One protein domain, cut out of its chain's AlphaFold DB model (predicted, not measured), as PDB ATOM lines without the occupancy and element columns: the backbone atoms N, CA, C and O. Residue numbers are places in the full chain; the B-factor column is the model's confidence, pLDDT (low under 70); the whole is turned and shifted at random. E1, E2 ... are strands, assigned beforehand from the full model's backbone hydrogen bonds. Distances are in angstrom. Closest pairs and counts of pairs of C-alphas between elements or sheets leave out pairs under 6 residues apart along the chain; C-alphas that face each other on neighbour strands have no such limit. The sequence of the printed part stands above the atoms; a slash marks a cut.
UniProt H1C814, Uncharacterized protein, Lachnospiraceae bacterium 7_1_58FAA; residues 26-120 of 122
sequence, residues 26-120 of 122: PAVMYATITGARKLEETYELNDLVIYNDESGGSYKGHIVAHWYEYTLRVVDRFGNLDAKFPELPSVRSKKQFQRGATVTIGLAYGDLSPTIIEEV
ATOM      1  N   PRO A  26     -24.098  34.282 -16.139       69.56
ATOM      2  CA  PRO A  26     -24.422  33.114 -16.944       69.56
ATOM      3  C   PRO A  26     -24.926  33.558 -18.317       69.56
ATOM      4  O   PRO A  26     -25.880  34.324 -18.414       69.56
ATOM      5  N   ALA A  27     -24.316  33.041 -19.386       79.81
ATOM      6  CA  ALA A  27     -24.731  33.362 -20.754       79.81
ATOM      7  C   ALA A  27     -26.195  32.976 -21.035       79.81
ATOM      8  O   ALA A  27     -26.824  33.527 -21.939       79.81
ATOM      9  N   VAL A  28     -26.724  32.024 -20.262       90.00
ATOM     10  CA  VAL A  28     -28.086  31.514 -20.360       90.00
ATOM     11  C   VAL A  28     -28.709  31.446 -18.968       90.00
ATOM     12  O   VAL A  28     -28.092  30.936 -18.032       90.00
ATOM     13  N   MET A  29     -29.937  31.943 -18.847       91.50
ATOM     14  CA  MET A  29     -30.719  31.951 -17.611       91.50
ATOM     15  C   MET A  29     -32.163  31.525 -17.879       91.50
ATOM     16  O   MET A  29     -32.600  31.472 -19.029       91.50
ATOM     17  N   TYR A  30     -32.919  31.257 -16.817       95.06
ATOM     18  CA  TYR A  30     -34.364  31.076 -16.906       95.06
ATOM     19  C   TYR A  30     -35.090  32.340 -16.468       95.06
ATOM     20  O   TYR A  30     -34.634  33.064 -15.583       95.06
ATOM     21  N   ALA A  31     -36.233  32.602 -17.090       96.38
ATOM     22  CA  ALA A  31     -37.102  33.702 -16.719       96.38
ATOM     23  C   ALA A  31     -38.572  33.334 -16.909       96.38
ATOM     24  O   ALA A  31     -38.926  32.584 -17.814       96.38
ATOM     25  N   THR A  32     -39.438  33.900 -16.080       97.31
ATOM     26  CA  THR A  32     -40.888  33.792 -16.226       97.31
ATOM     27  C   THR A  32     -41.427  34.995 -16.984       97.31
ATOM     28  O   THR A  32     -41.031  36.137 -16.733       97.31
ATOM     29  N   ILE A  33     -42.382  34.751 -17.877       97.56
ATOM     30  CA  ILE A  33     -43.090  35.806 -18.599       97.56
ATOM     31  C   ILE A  33     -44.107  36.472 -17.673       97.56
ATOM     32  O   ILE A  33     -45.122  35.875 -17.307       97.56
ATOM     33  N   THR A  34     -43.877  37.735 -17.325       97.06
ATOM     34  CA  THR A  34     -44.793  38.536 -16.500       97.06
ATOM     35  C   THR A  34     -45.730  39.409 -17.327       97.06
ATOM     36  O   THR A  34     -46.826  39.720 -16.855       97.06
ATOM     37  N   GLY A  35     -45.357  39.727 -18.569       96.81
ATOM     38  CA  GLY A  35     -46.168  40.473 -19.531       96.81
ATOM     39  C   GLY A  35     -45.961  39.962 -20.953       96.81
ATOM     40  O   GLY A  35     -44.867  39.529 -21.303       96.81
ATOM     41  N   ALA A  36     -47.015  40.003 -21.766       97.06
ATOM     42  CA  ALA A  36     -46.984  39.604 -23.168       97.06
ATOM     43  C   ALA A  36     -47.907  40.521 -23.973       97.06
ATOM     44  O   ALA A  36     -49.063  40.728 -23.592       97.06
ATOM     45  N   ARG A  37     -47.410  41.058 -25.087       96.94
ATOM     46  CA  ARG A  37     -48.208  41.834 -26.036       96.94
ATOM     47  C   ARG A  37     -47.841  41.488 -27.469       96.94
ATOM     48  O   ARG A  37     -46.673  41.326 -27.812       96.94
ATOM     49  N   LYS A  38     -48.859  41.402 -28.315       97.19
ATOM     50  CA  LYS A  38     -48.700  41.297 -29.763       97.19
ATOM     51  C   LYS A  38     -48.329  42.672 -30.323       97.19
ATOM     52  O   LYS A  38     -48.880  43.678 -29.877       97.19
ATOM     53  N   LEU A  39     -47.404  42.713 -31.273       97.00
ATOM     54  CA  LEU A  39     -47.034  43.927 -31.992       97.00
ATOM     55  C   LEU A  39     -47.754  43.989 -33.346       97.00
ATOM     56  O   LEU A  39     -48.052  42.963 -33.958       97.00
ATOM     57  N   GLU A  40     -47.999  45.205 -33.829       95.75
ATOM     58  CA  GLU A  40     -48.501  45.436 -35.193       95.75
ATOM     59  C   GLU A  40     -47.455  45.060 -36.253       95.75
ATOM     60  O   GLU A  40     -47.799  44.688 -37.368       95.75
ATOM     61  N   GLU A  41     -46.171  45.105 -35.885       96.44
ATOM     62  CA  GLU A  41     -45.057  44.698 -36.736       96.44
ATOM     63  C   GLU A  41     -45.137  43.201 -37.078       96.44
ATOM     64  O   GLU A  41     -45.227  42.343 -36.192       96.44
ATOM     65  N   THR A  42     -45.053  42.887 -38.370       96.44
ATOM     66  CA  THR A  42     -45.046  41.520 -38.894       96.44
ATOM     67  C   THR A  42     -43.679  41.129 -39.443       96.44
ATOM     68  O   THR A  42     -42.883  41.972 -39.847       96.44
ATOM     69  N   TYR A  43     -43.408  39.828 -39.481       93.38
ATOM     70  CA  TYR A  43     -42.308  39.239 -40.230       93.38
ATOM     71  C   TYR A  43     -42.841  38.234 -41.245       93.38
ATOM     72  O   TYR A  43     -43.912  37.645 -41.066       93.38
ATOM     73  N   GLU A  44     -42.041  38.011 -42.282       95.31
ATOM     74  CA  GLU A  44     -42.336  37.052 -43.334       95.31
ATOM     75  C   GLU A  44     -41.332  35.901 -43.311       95.31
ATOM     76  O   GLU A  44     -40.133  36.099 -43.091       95.31
ATOM     77  N   LEU A  45     -41.828  34.686 -43.538       92.38
ATOM     78  CA  LEU A  45     -41.013  33.533 -43.908       92.38
ATOM     79  C   LEU A  45     -41.411  33.137 -45.322       92.38
ATOM     80  O   LEU A  45     -42.502  32.606 -45.533       92.38
ATOM     81  N   ASN A  46     -40.533  33.446 -46.268       94.25
ATOM     82  CA  ASN A  46     -40.734  33.217 -47.691       94.25
ATOM     83  C   ASN A  46     -40.143  31.871 -48.127       94.25
ATOM     84  O   ASN A  46     -39.427  31.220 -47.366       94.25
ATOM     85  N   ASP A  47     -40.472  31.464 -49.352       93.06
ATOM     86  CA  ASP A  47     -39.939  30.263 -50.006       93.06
ATOM     87  C   ASP A  47     -40.188  28.952 -49.235       93.06
ATOM     88  O   ASP A  47     -39.419  27.994 -49.330       93.06
ATOM     89  N   LEU A  48     -41.298  28.881 -48.492       91.94
ATOM     90  CA  LEU A  48     -41.705  27.661 -47.805       91.94
ATOM     91  C   LEU A  48     -42.296  26.671 -48.810       91.94
ATOM     92  O   LEU A  48     -43.181  27.010 -49.603       91.94
ATOM     93  N   VAL A  49     -41.835  25.425 -48.733       93.38
ATOM     94  CA  VAL A  49     -42.374  24.302 -49.500       93.38
ATOM     95  C   VAL A  49     -42.849  23.239 -48.520       93.38
ATOM     96  O   VAL A  49     -42.051  22.664 -47.784       93.38
ATOM     97  N   ILE A  50     -44.156  22.993 -48.506       91.88
ATOM     98  CA  ILE A  50     -44.772  21.932 -47.709       91.88
ATOM     99  C   ILE A  50     -44.941  20.723 -48.621       91.88
ATOM    100  O   ILE A  50     -45.673  20.796 -49.610       91.88
ATOM    101  N   TYR A  51     -44.262  19.627 -48.301       92.44
ATOM    102  CA  TYR A  51     -44.402  18.355 -49.003       92.44
ATOM    103  C   TYR A  51     -45.520  17.537 -48.358       92.44
ATOM    104  O   TYR A  51     -45.624  17.471 -47.134       92.44
ATOM    105  N   ASN A  52     -46.386  16.959 -49.184       92.69
ATOM    106  CA  ASN A  52     -47.404  16.021 -48.741       92.69
ATOM    107  C   ASN A  52     -46.885  14.600 -48.985       92.69
ATOM    108  O   ASN A  52     -46.831  14.146 -50.128       92.69
ATOM    109  N   ASP A  53     -46.540  13.906 -47.903       93.31
ATOM    110  CA  ASP A  53     -45.936  12.570 -47.962       93.31
ATOM    111  C   ASP A  53     -46.929  11.464 -48.367       93.31
ATOM    112  O   ASP A  53     -46.512  10.372 -48.747       93.31
ATOM    113  N   GLU A  54     -48.237  11.733 -48.338       92.62
ATOM    114  CA  GLU A  54     -49.277  10.772 -48.735       92.62
ATOM    115  C   GLU A  54     -49.550  10.799 -50.245       92.62
ATOM    116  O   GLU A  54     -49.712   9.759 -50.880       92.62
ATOM    117  N   SER A  55     -49.609  11.995 -50.837       91.19
ATOM    118  CA  SER A  55     -49.933  12.205 -52.258       91.19
ATOM    119  C   SER A  55     -48.710  12.471 -53.139       91.19
ATOM    120  O   SER A  55     -48.831  12.465 -54.364       91.19
ATOM    121  N   GLY A  56     -47.541  12.733 -52.542       88.25
ATOM    122  CA  GLY A  56     -46.304  13.092 -53.244       88.25
ATOM    123  C   GLY A  56     -46.294  14.506 -53.844       88.25
ATOM    124  O   GLY A  56     -45.345  14.873 -54.536       88.25
ATOM    125  N   GLY A  57     -47.345  15.303 -53.613       92.12
ATOM    126  CA  GLY A  57     -47.441  16.694 -54.057       92.12
ATOM    127  C   GLY A  57     -46.711  17.677 -53.136       92.12
ATOM    128  O   GLY A  57     -46.278  17.332 -52.037       92.12
ATOM    129  N   SER A  58     -46.603  18.937 -53.564       92.12
ATOM    130  CA  SER A  58     -46.097  20.020 -52.715       92.12
ATOM    131  C   SER A  58     -46.869  21.323 -52.895       92.12
ATOM    132  O   SER A  58     -47.444  21.597 -53.950       92.12
ATOM    133  N   TYR A  59     -46.862  22.138 -51.840       91.88
ATOM    134  CA  TYR A  59     -47.491  23.453 -51.792       91.88
ATOM    135  C   TYR A  59     -46.431  24.511 -51.509       91.88
ATOM    136  O   TYR A  59     -45.660  24.387 -50.558       91.88
ATOM    137  N   LYS A  60     -46.408  25.565 -52.327       92.44
ATOM    138  CA  LYS A  60     -45.576  26.746 -52.085       92.44
ATOM    139  C   LYS A  60     -46.374  27.774 -51.298       92.44
ATOM    140  O   LYS A  60     -47.523  28.048 -51.642       92.44
ATOM    141  N   GLY A  61     -45.757  28.363 -50.283       91.81
ATOM    142  CA  GLY A  61     -46.387  29.392 -49.469       91.81
ATOM    143  C   GLY A  61     -45.375  30.311 -48.801       91.81
ATOM    144  O   GLY A  61     -44.164  30.127 -48.907       91.81
ATOM    145  N   HIS A  62     -45.902  31.304 -48.098       94.00
ATOM    146  CA  HIS A  62     -45.152  32.123 -47.159       94.00
ATOM    147  C   HIS A  62     -45.991  32.302 -45.892       94.00
ATOM    148  O   HIS A  62     -47.220  32.209 -45.931       94.00
ATOM    149  N   ILE A  63     -45.327  32.529 -44.764       93.06
ATOM    150  CA  ILE A  63     -45.985  32.863 -43.497       93.06
ATOM    151  C   ILE A  63     -45.835  34.360 -43.275       93.06
ATOM    152  O   ILE A  63     -44.711  34.854 -43.284       93.06
ATOM    153  N   VAL A  64     -46.945  35.043 -43.002       94.94
ATOM    154  CA  VAL A  64     -46.958  36.388 -42.415       94.94
ATOM    155  C   VAL A  64     -47.416  36.250 -40.969       94.94
ATOM    156  O   VAL A  64     -48.529  35.795 -40.706       94.94
ATOM    157  N   ALA A  65     -46.551  36.602 -40.023       94.94
ATOM    158  CA  ALA A  65     -46.831  36.474 -38.597       94.94
ATOM    159  C   ALA A  65     -46.375  37.717 -37.833       94.94
ATOM    160  O   ALA A  65     -45.526  38.470 -38.296       94.94
ATOM    161  N   HIS A  66     -46.954  37.947 -36.658       96.75
ATOM    162  CA  HIS A  66     -46.640  39.117 -35.843       96.75
ATOM    163  C   HIS A  66     -45.451  38.870 -34.924       96.75
ATOM    164  O   HIS A  66     -45.247  37.759 -34.433       96.75
ATOM    165  N   TRP A  67     -44.714  39.936 -34.635       97.31
ATOM    166  CA  TRP A  67     -43.804  39.955 -33.502       97.31
ATOM    167  C   TRP A  67     -44.569  40.063 -32.186       97.31
ATOM    168  O   TRP A  67     -45.662  40.629 -32.107       97.31
ATOM    169  N   TYR A  68     -43.945  39.565 -31.129       97.56
ATOM    170  CA  TYR A  68     -44.429  39.692 -29.765       97.56
ATOM    171  C   TYR A  68     -43.378  40.383 -28.913       97.56
ATOM    172  O   TYR A  68     -42.177  40.211 -29.128       97.56
ATOM    173  N   GLU A  69     -43.842  41.146 -27.936       97.50
ATOM    174  CA  GLU A  69     -43.009  41.755 -26.914       97.50
ATOM    175  C   GLU A  69     -43.404  41.229 -25.537       97.50
ATOM    176  O   GLU A  69     -44.589  41.112 -25.212       97.50
ATOM    177  N   TYR A  70     -42.393  40.932 -24.731       98.12
ATOM    178  CA  TYR A  70     -42.525  40.324 -23.425       98.12
ATOM    179  C   TYR A  70     -41.842  41.154 -22.346       98.12
ATOM    180  O   TYR A  70     -40.863  41.867 -22.576       98.12
ATOM    181  N   THR A  71     -42.374  41.011 -21.140       97.50
ATOM    182  CA  THR A  71     -41.741  41.432 -19.894       97.50
ATOM    183  C   THR A  71     -41.355  40.177 -19.130       97.50
ATOM    184  O   THR A  71     -42.187  39.278 -18.977       97.50
ATOM    185  N   LEU A  72     -40.099  40.096 -18.693       97.00
ATOM    186  CA  LEU A  72     -39.524  38.899 -18.088       97.00
ATOM    187  C   LEU A  72     -39.023  39.175 -16.671       97.00
ATOM    188  O   LEU A  72     -38.489  40.248 -16.390       97.00
ATOM    189  N   ARG A  73     -39.116  38.172 -15.798       96.50
ATOM    190  CA  ARG A  73     -38.402  38.148 -14.516       96.50
ATOM    191  C   ARG A  73     -37.539  36.909 -14.413       96.50
ATOM    192  O   ARG A  73     -38.045  35.804 -14.575       96.50
ATOM    193  N   VAL A  74     -36.258  37.107 -14.133       94.69
ATOM    194  CA  VAL A  74     -35.290  36.019 -13.983       94.69
ATOM    195  C   VAL A  74     -35.658  35.152 -12.780       94.69
ATOM    196  O   VAL A  74     -36.081  35.660 -11.738       94.69
ATOM    197  N   VAL A  75     -35.499  33.841 -12.941       94.56
ATOM    198  CA  VAL A  75     -35.689  32.853 -11.879       94.56
ATOM    199  C   VAL A  75     -34.403  32.079 -11.616       94.56
ATOM    200  O   VAL A  75     -33.550  31.925 -12.493       94.56
ATOM    201  N   ASP A  76     -34.264  31.587 -10.389       89.50
ATOM    202  CA  ASP A  76     -33.198  30.678 -10.004       89.50
ATOM    203  C   ASP A  76     -33.423  29.264 -10.573       89.50
ATOM    204  O   ASP A  76     -34.428  28.955 -11.218       89.50
ATOM    205  N   ARG A  77     -32.475  28.362 -10.304       83.81
ATOM    206  CA  ARG A  77     -32.528  26.959 -10.758       83.81
ATOM    207  C   ARG A  77     -33.703  26.141 -10.201       83.81
ATOM    208  O   ARG A  77     -33.848  24.986 -10.580       83.81
ATOM    209  N   PHE A  78     -34.472  26.694  -9.268       87.69
ATOM    210  CA  PHE A  78     -35.645  26.074  -8.659       87.69
ATOM    211  C   PHE A  78     -36.948  26.767  -9.091       87.69
ATOM    212  O   PHE A  78     -38.015  26.408  -8.600       87.69
ATOM    213  N   GLY A  79     -36.874  27.761  -9.986       87.31
ATOM    214  CA  GLY A  79     -38.029  28.519 -10.466       87.31
ATOM    215  C   GLY A  79     -38.475  29.654  -9.545       87.31
ATOM    216  O   GLY A  79     -39.518  30.258  -9.794       87.31
ATOM    217  N   ASN A  80     -37.713  29.981  -8.498       92.69
ATOM    218  CA  ASN A  80     -38.028  31.125  -7.644       92.69
ATOM    219  C   ASN A  80     -37.505  32.413  -8.275       92.69
ATOM    220  O   ASN A  80     -36.434  32.416  -8.870       92.69
ATOM    221  N   LEU A  81     -38.214  33.528  -8.097       92.69
ATOM    222  CA  LEU A  81     -37.757  34.833  -8.583       92.69
ATOM    223  C   LEU A  81     -36.373  35.187  -8.018       92.69
ATOM    224  O   LEU A  81     -36.185  35.210  -6.800       92.69
ATOM    225  N   ASP A  82     -35.432  35.529  -8.899       90.69
ATOM    226  CA  ASP A  82     -34.119  36.027  -8.496       90.69
ATOM    227  C   ASP A  82     -34.159  37.555  -8.366       90.69
ATOM    228  O   ASP A  82     -34.115  38.296  -9.349       90.69
ATOM    229  N   ALA A  83     -34.227  38.038  -7.124       87.62
ATOM    230  CA  ALA A  83     -34.307  39.463  -6.805       87.62
ATOM    231  C   ALA A  83     -33.053  40.273  -7.188       87.62
ATOM    232  O   ALA A  83     -33.072  41.500  -7.095       87.62
ATOM    233  N   LYS A  84     -31.954  39.615  -7.588       87.56
ATOM    234  CA  LYS A  84     -30.741  40.302  -8.059       87.56
ATOM    235  C   LYS A  84     -30.926  40.925  -9.435       87.56
ATOM    236  O   LYS A  84     -30.191  41.850  -9.773       87.56
ATOM    237  N   PHE A  85     -31.878  40.420 -10.213       87.56
ATOM    238  CA  PHE A  85     -32.145  40.903 -11.555       87.56
ATOM    239  C   PHE A  85     -33.369  41.814 -11.553       87.56
ATOM    240  O   PHE A  85     -34.391  41.485 -10.939       87.56
ATOM    241  N   PRO A  86     -33.295  42.963 -12.242       90.69
ATOM    242  CA  PRO A  86     -34.476  43.767 -12.475       90.69
ATOM    243  C   PRO A  86     -35.449  43.020 -13.392       90.69
ATOM    244  O   PRO A  86     -35.118  42.027 -14.042       90.69
ATOM    245  N   GLU A  87     -36.668  43.533 -13.472       93.25
ATOM    246  CA  GLU A  87     -37.588  43.130 -14.528       93.25
ATOM    247  C   GLU A  87     -37.039  43.582 -15.888       93.25
ATOM    248  O   GLU A  87     -36.526  44.695 -16.014       93.25
ATOM    249  N   LEU A  88     -37.127  42.708 -16.891       94.44
ATOM    250  CA  LEU A  88     -36.575  42.922 -18.228       94.44
ATOM    251  C   LEU A  88     -37.732  43.210 -19.198       94.44
ATOM    252  O   LEU A  88     -38.422  42.274 -19.618       94.44
ATOM    253  N   PRO A  89     -38.020  44.489 -19.510       95.62
ATOM    254  CA  PRO A  89     -39.087  44.861 -20.428       95.62
ATOM    255  C   PRO A  89     -38.631  44.792 -21.890       95.62
ATOM    256  O   PRO A  89     -37.448  44.668 -22.195       95.62
ATOM    257  N   SER A  90     -39.589  44.953 -22.802       95.38
ATOM    258  CA  SER A  90     -39.331  45.173 -24.229       95.38
ATOM    259  C   SER A  90     -38.601  44.035 -24.955       95.38
ATOM    260  O   SER A  90     -37.985  44.252 -25.999       95.38
ATOM    261  N   VAL A  91     -38.688  42.806 -24.437       96.25
ATOM    262  CA  VAL A  91     -38.005  41.644 -25.018       96.25
ATOM    263  C   VAL A  91     -38.819  41.100 -26.183       96.25
ATOM    264  O   VAL A  91     -39.945  40.645 -25.998       96.25
ATOM    265  N   ARG A  92     -38.267  41.130 -27.397       95.88
ATOM    266  CA  ARG A  92     -38.987  40.708 -28.606       95.88
ATOM    267  C   ARG A  92     -38.760  39.238 -28.939       95.88
ATOM    268  O   ARG A  92     -37.651  38.726 -28.815       95.88
ATOM    269  N   SER A  93     -39.797  38.568 -29.438       96.25
ATOM    270  CA  SER A  93     -39.674  37.241 -30.047       96.25
ATOM    271  C   SER A  93     -40.673  37.038 -31.181       96.25
ATOM    272  O   SER A  93     -41.768  37.600 -31.185       96.25
ATOM    273  N   LYS A  94     -40.280  36.202 -32.145       95.75
ATOM    274  CA  LYS A  94     -41.171  35.665 -33.183       95.75
ATOM    275  C   LYS A  94     -42.058  34.539 -32.640       95.75
ATOM    276  O   LYS A  94     -43.108  34.259 -33.204       95.75
ATOM    277  N   LYS A  95     -41.630  33.886 -31.555       94.75
ATOM    278  CA  LYS A  95     -42.381  32.816 -30.894       94.75
ATOM    279  C   LYS A  95     -43.440  33.412 -29.969       94.75
ATOM    280  O   LYS A  95     -43.216  34.439 -29.317       94.75
ATOM    281  N   GLN A  96     -44.589  32.751 -29.925       95.38
ATOM    282  CA  GLN A  96     -45.685  33.111 -29.041       95.38
ATOM    283  C   GLN A  96     -45.583  32.315 -27.742       95.38
ATOM    284  O   GLN A  96     -45.534  31.091 -27.780       95.38
ATOM    285  N   PHE A  97     -45.610  33.011 -26.611       96.50
ATOM    286  CA  PHE A  97     -45.554  32.414 -25.284       96.50
ATOM    287  C   PHE A  97     -46.670  32.963 -24.400       96.50
ATOM    288  O   PHE A  97     -47.132  34.096 -24.577       96.50
ATOM    289  N   GLN A  98     -47.092  32.162 -23.427       95.62
ATOM    290  CA  GLN A  98     -48.130  32.555 -22.480       95.62
ATOM    291  C   GLN A  98     -47.538  33.261 -21.261       95.62
ATOM    292  O   GLN A  98     -46.429  32.971 -20.813       95.62
ATOM    293  N   ARG A  99     -48.310  34.180 -20.676       96.62
ATOM    294  CA  ARG A  99     -47.963  34.761 -19.375       96.62
ATOM    295  C   ARG A  99     -47.893  33.646 -18.327       96.62
ATOM    296  O   ARG A  99     -48.798  32.824 -18.245       96.62
ATOM    297  N   GLY A 100     -46.838  33.652 -17.520       95.25
ATOM    298  CA  GLY A 100     -46.548  32.613 -16.533       95.25
ATOM    299  C   GLY A 100     -45.696  31.458 -17.062       95.25
ATOM    300  O   GLY A 100     -45.204  30.683 -16.249       95.25
ATOM    301  N   ALA A 101     -45.468  31.358 -18.378       96.00
ATOM    302  CA  ALA A 101     -44.534  30.380 -18.927       96.00
ATOM    303  C   ALA A 101     -43.096  30.694 -18.491       96.00
ATOM    304  O   ALA A 101     -42.709  31.865 -18.372       96.00
ATOM    305  N   THR A 102     -42.307  29.641 -18.284       96.88
ATOM    306  CA  THR A 102     -40.866  29.750 -18.051       96.88
ATOM    307  C   THR A 102     -40.141  29.583 -19.374       96.88
ATOM    308  O   THR A 102     -40.389  28.645 -20.126       96.88
ATOM    309  N   VAL A 103     -39.224  30.498 -19.658       97.00
ATOM    310  CA  VAL A 103     -38.419  30.497 -20.871       97.00
ATOM    311  C   VAL A 103     -36.939  30.516 -20.539       97.00
ATOM    312  O   VAL A 103     -36.504  31.045 -19.515       97.00
ATOM    313  N   THR A 104     -36.156  29.969 -21.454       95.88
ATOM    314  CA  THR A 104     -34.710  30.147 -21.479       95.88
ATOM    315  C   THR A 104     -34.376  31.456 -22.182       95.88
ATOM    316  O   THR A 104     -34.827  31.691 -23.306       95.88
ATOM    317  N   ILE A 105     -33.564  32.291 -21.540       94.94
ATOM    318  CA  ILE A 105     -33.058  33.546 -22.094       94.94
ATOM    319  C   ILE A 105     -31.545  33.499 -22.266       94.94
ATOM    320  O   ILE A 105     -30.830  32.987 -21.410       94.94
ATOM    321  N   GLY A 106     -31.061  34.056 -23.373       92.50
ATOM    322  CA  GLY A 106     -29.644  34.318 -23.599       92.50
ATOM    323  C   GLY A 106     -29.313  35.784 -23.338       92.50
ATOM    324  O   GLY A 106     -30.005  36.659 -23.860       92.50
ATOM    325  N   LEU A 107     -28.255  36.046 -22.571       88.00
ATOM    326  CA  LEU A 107     -27.718  37.386 -22.305       88.00
ATOM    327  C   LEU A 107     -26.456  37.582 -23.149       88.00
ATOM    328  O   LEU A 107     -25.359  37.153 -22.777       88.00
ATOM    329  N   ALA A 108     -26.610  38.180 -24.331       83.38
ATOM    330  CA  ALA A 108     -25.492  38.385 -25.246       83.38
ATOM    331  C   ALA A 108     -24.427  39.265 -24.578       83.38
ATOM    332  O   ALA A 108     -24.709  40.392 -24.182       83.38
ATOM    333  N   TYR A 109     -23.206  38.741 -24.436       77.62
ATOM    334  CA  TYR A 109     -22.082  39.428 -23.783       77.62
ATOM    335  C   TYR A 109     -22.347  39.866 -22.327       77.62
ATOM    336  O   TYR A 109     -21.623  40.716 -21.812       77.62
ATOM    337  N   GLY A 110     -23.348  39.281 -21.656       72.94
ATOM    338  CA  GLY A 110     -23.775  39.703 -20.317       72.94
ATOM    339  C   GLY A 110     -24.592  41.000 -20.299       72.94
ATOM    340  O   GLY A 110     -24.725  41.615 -19.248       72.94
ATOM    341  N   ASP A 111     -25.116  41.452 -21.443       78.25
ATOM    342  CA  ASP A 111     -26.038  42.588 -21.485       78.25
ATOM    343  C   ASP A 111     -27.439  42.180 -21.001       78.25
ATOM    344  O   ASP A 111     -27.934  41.098 -21.330       78.25
ATOM    345  N   LEU A 112     -28.124  43.086 -20.296       79.06
ATOM    346  CA  LEU A 112     -29.504  42.929 -19.813       79.06
ATOM    347  C   LEU A 112     -30.554  43.111 -20.926       79.06
ATOM    348  O   LEU A 112     -31.723  43.389 -20.651       79.06
ATOM    349  N   SER A 113     -30.148  42.910 -22.179       85.81
ATOM    350  CA  SER A 113     -30.996  42.866 -23.370       85.81
ATOM    351  C   SER A 113     -31.160  41.404 -23.812       85.81
ATOM    352  O   SER A 113     -30.494  40.962 -24.753       85.81
ATOM    353  N   PRO A 114     -31.990  40.597 -23.120       92.12
ATOM    354  CA  PRO A 114     -32.050  39.167 -23.370       92.12
ATOM    355  C   PRO A 114     -32.697  38.841 -24.717       92.12
ATOM    356  O   PRO A 114     -33.550  39.568 -25.225       92.12
ATOM    357  N   THR A 115     -32.368  37.666 -25.246       94.25
ATOM    358  CA  THR A 115     -33.136  37.014 -26.314       94.25
ATOM    359  C   THR A 115     -33.805  35.762 -25.769       94.25
ATOM    360  O   THR A 115     -33.154  34.946 -25.119       94.25
ATOM    361  N   ILE A 116     -35.098  35.588 -26.047       96.69
ATOM    362  CA  ILE A 116     -35.819  34.364 -25.684       96.69
ATOM    363  C   ILE A 116     -35.424  33.250 -26.657       96.69
ATOM    364  O   ILE A 116     -35.570  33.403 -27.871       96.69
ATOM    365  N   ILE A 117     -34.951  32.129 -26.118       95.31
ATOM    366  CA  ILE A 117     -34.510  30.963 -26.888       95.31
ATOM    367  C   ILE A 117     -35.687  29.995 -27.076       95.31
ATOM    368  O   ILE A 117     -36.125  29.763 -28.208       95.31
ATOM    369  N   GLU A 118     -36.221  29.463 -25.975       95.56
ATOM    370  CA  GLU A 118     -37.310  28.477 -25.962       95.56
ATOM    371  C   GLU A 118     -38.111  28.497 -24.657       95.56
ATOM    372  O   GLU A 118     -37.619  28.970 -23.630       95.56
ATOM    373  N   GLU A 119     -39.322  27.943 -24.708       95.94
ATOM    374  CA  GLU A 119     -40.096  27.587 -23.512       95.94
ATOM    375  C   GLU A 119     -39.519  26.327 -22.856       95.94
ATOM    376  O   GLU A 119     -39.064  25.408 -23.538       95.94
ATOM    377  N   VAL A 120     -39.511  26.287 -21.522       93.94
ATOM    378  CA  VAL A 120     -38.982  25.162 -20.744       93.94
ATOM    379  C   VAL A 120     -39.892  24.809 -19.575       93.94
ATOM    380  O   VAL A 120     -40.540  25.668 -18.978       93.94
TER     381      VAL A 120
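AT A GLANCE: This is residues 26 to 120 of the 122 residues of an uncharacterized protein of Lachnospiraceae bacterium 7_1_58FAA (UniProt H1C814). One antiparallel sheet folds back on itself into two leaves, E3 and E2 facing E4 and E5 with E1 as the hinge, and the long hairpin of E1 and E2 reaches out from this body as an arm whose tip, residues 52 to 57, sticks out free. The printed part has 95 residues with five named strands, E1 to E5 along the chain, no named helix, and sheet order E3 E2 E1 E4 E5; the class is all strand. The whole is loose and elongated, with a radius of gyration of the C-alphas of 16.9 A and spans of 55 by 29 by 26 A.

HOW THE PARTS SIT: The sheet is strongly twisted. E1, residues 28 to 51, and E2, residues 58 to 75, are an antiparallel hairpin, with N 50 and O 59 2.9 A apart and N 34 and O 71 2.8 A apart, within hydrogen-bond range. E1 bends by 117 degrees at residue 31, and E2 by 75 degrees at residue 71. E3, residues 88 to 93, is an edge strand antiparallel to E2, with N 70 and O 91 at 2.8 A. E1, E2 and E3 form a meander, each strand the antiparallel neighbour of the one before. E4, residues 102 to 106, is antiparallel to E1, with N 31 and O 103 at 2.9 A; E1, E2, E3 and E4 form a Greek key, four strands in a row of which three, E1 to E3, are a meander and the first, E1, is the antiparallel neighbour of the fourth, E4. E5, residues 115 to 119, the other edge strand, forms a hairpin with E4, with N 104 and O 118 at 2.8 A. The closest C-alphas of E3 and E5, those of Ser 93 and Ile 116, are 6.5 A apart. E2 and E5 are apart.

IN THESE COORDINATES: E1 begins at C-alpha 28 (-28.086, 31.514, -20.360) and measures 35.5 A; E2 measures 44.1 A, E3 13.5 A, E4 13.3 A and E5 12.0 A, ending at C-alpha 119 (-40.096, 27.587, -23.512).

THE WHOLE: The C-alphas of Ser 55 and Lys 84, the two farthest apart, are 55.8 A from each other. The printed part has no cut. The link from E2 to E3, residues 76 to 87, is long. The mean pLDDT of the printed part is 92.7, and residue 26 is under 70.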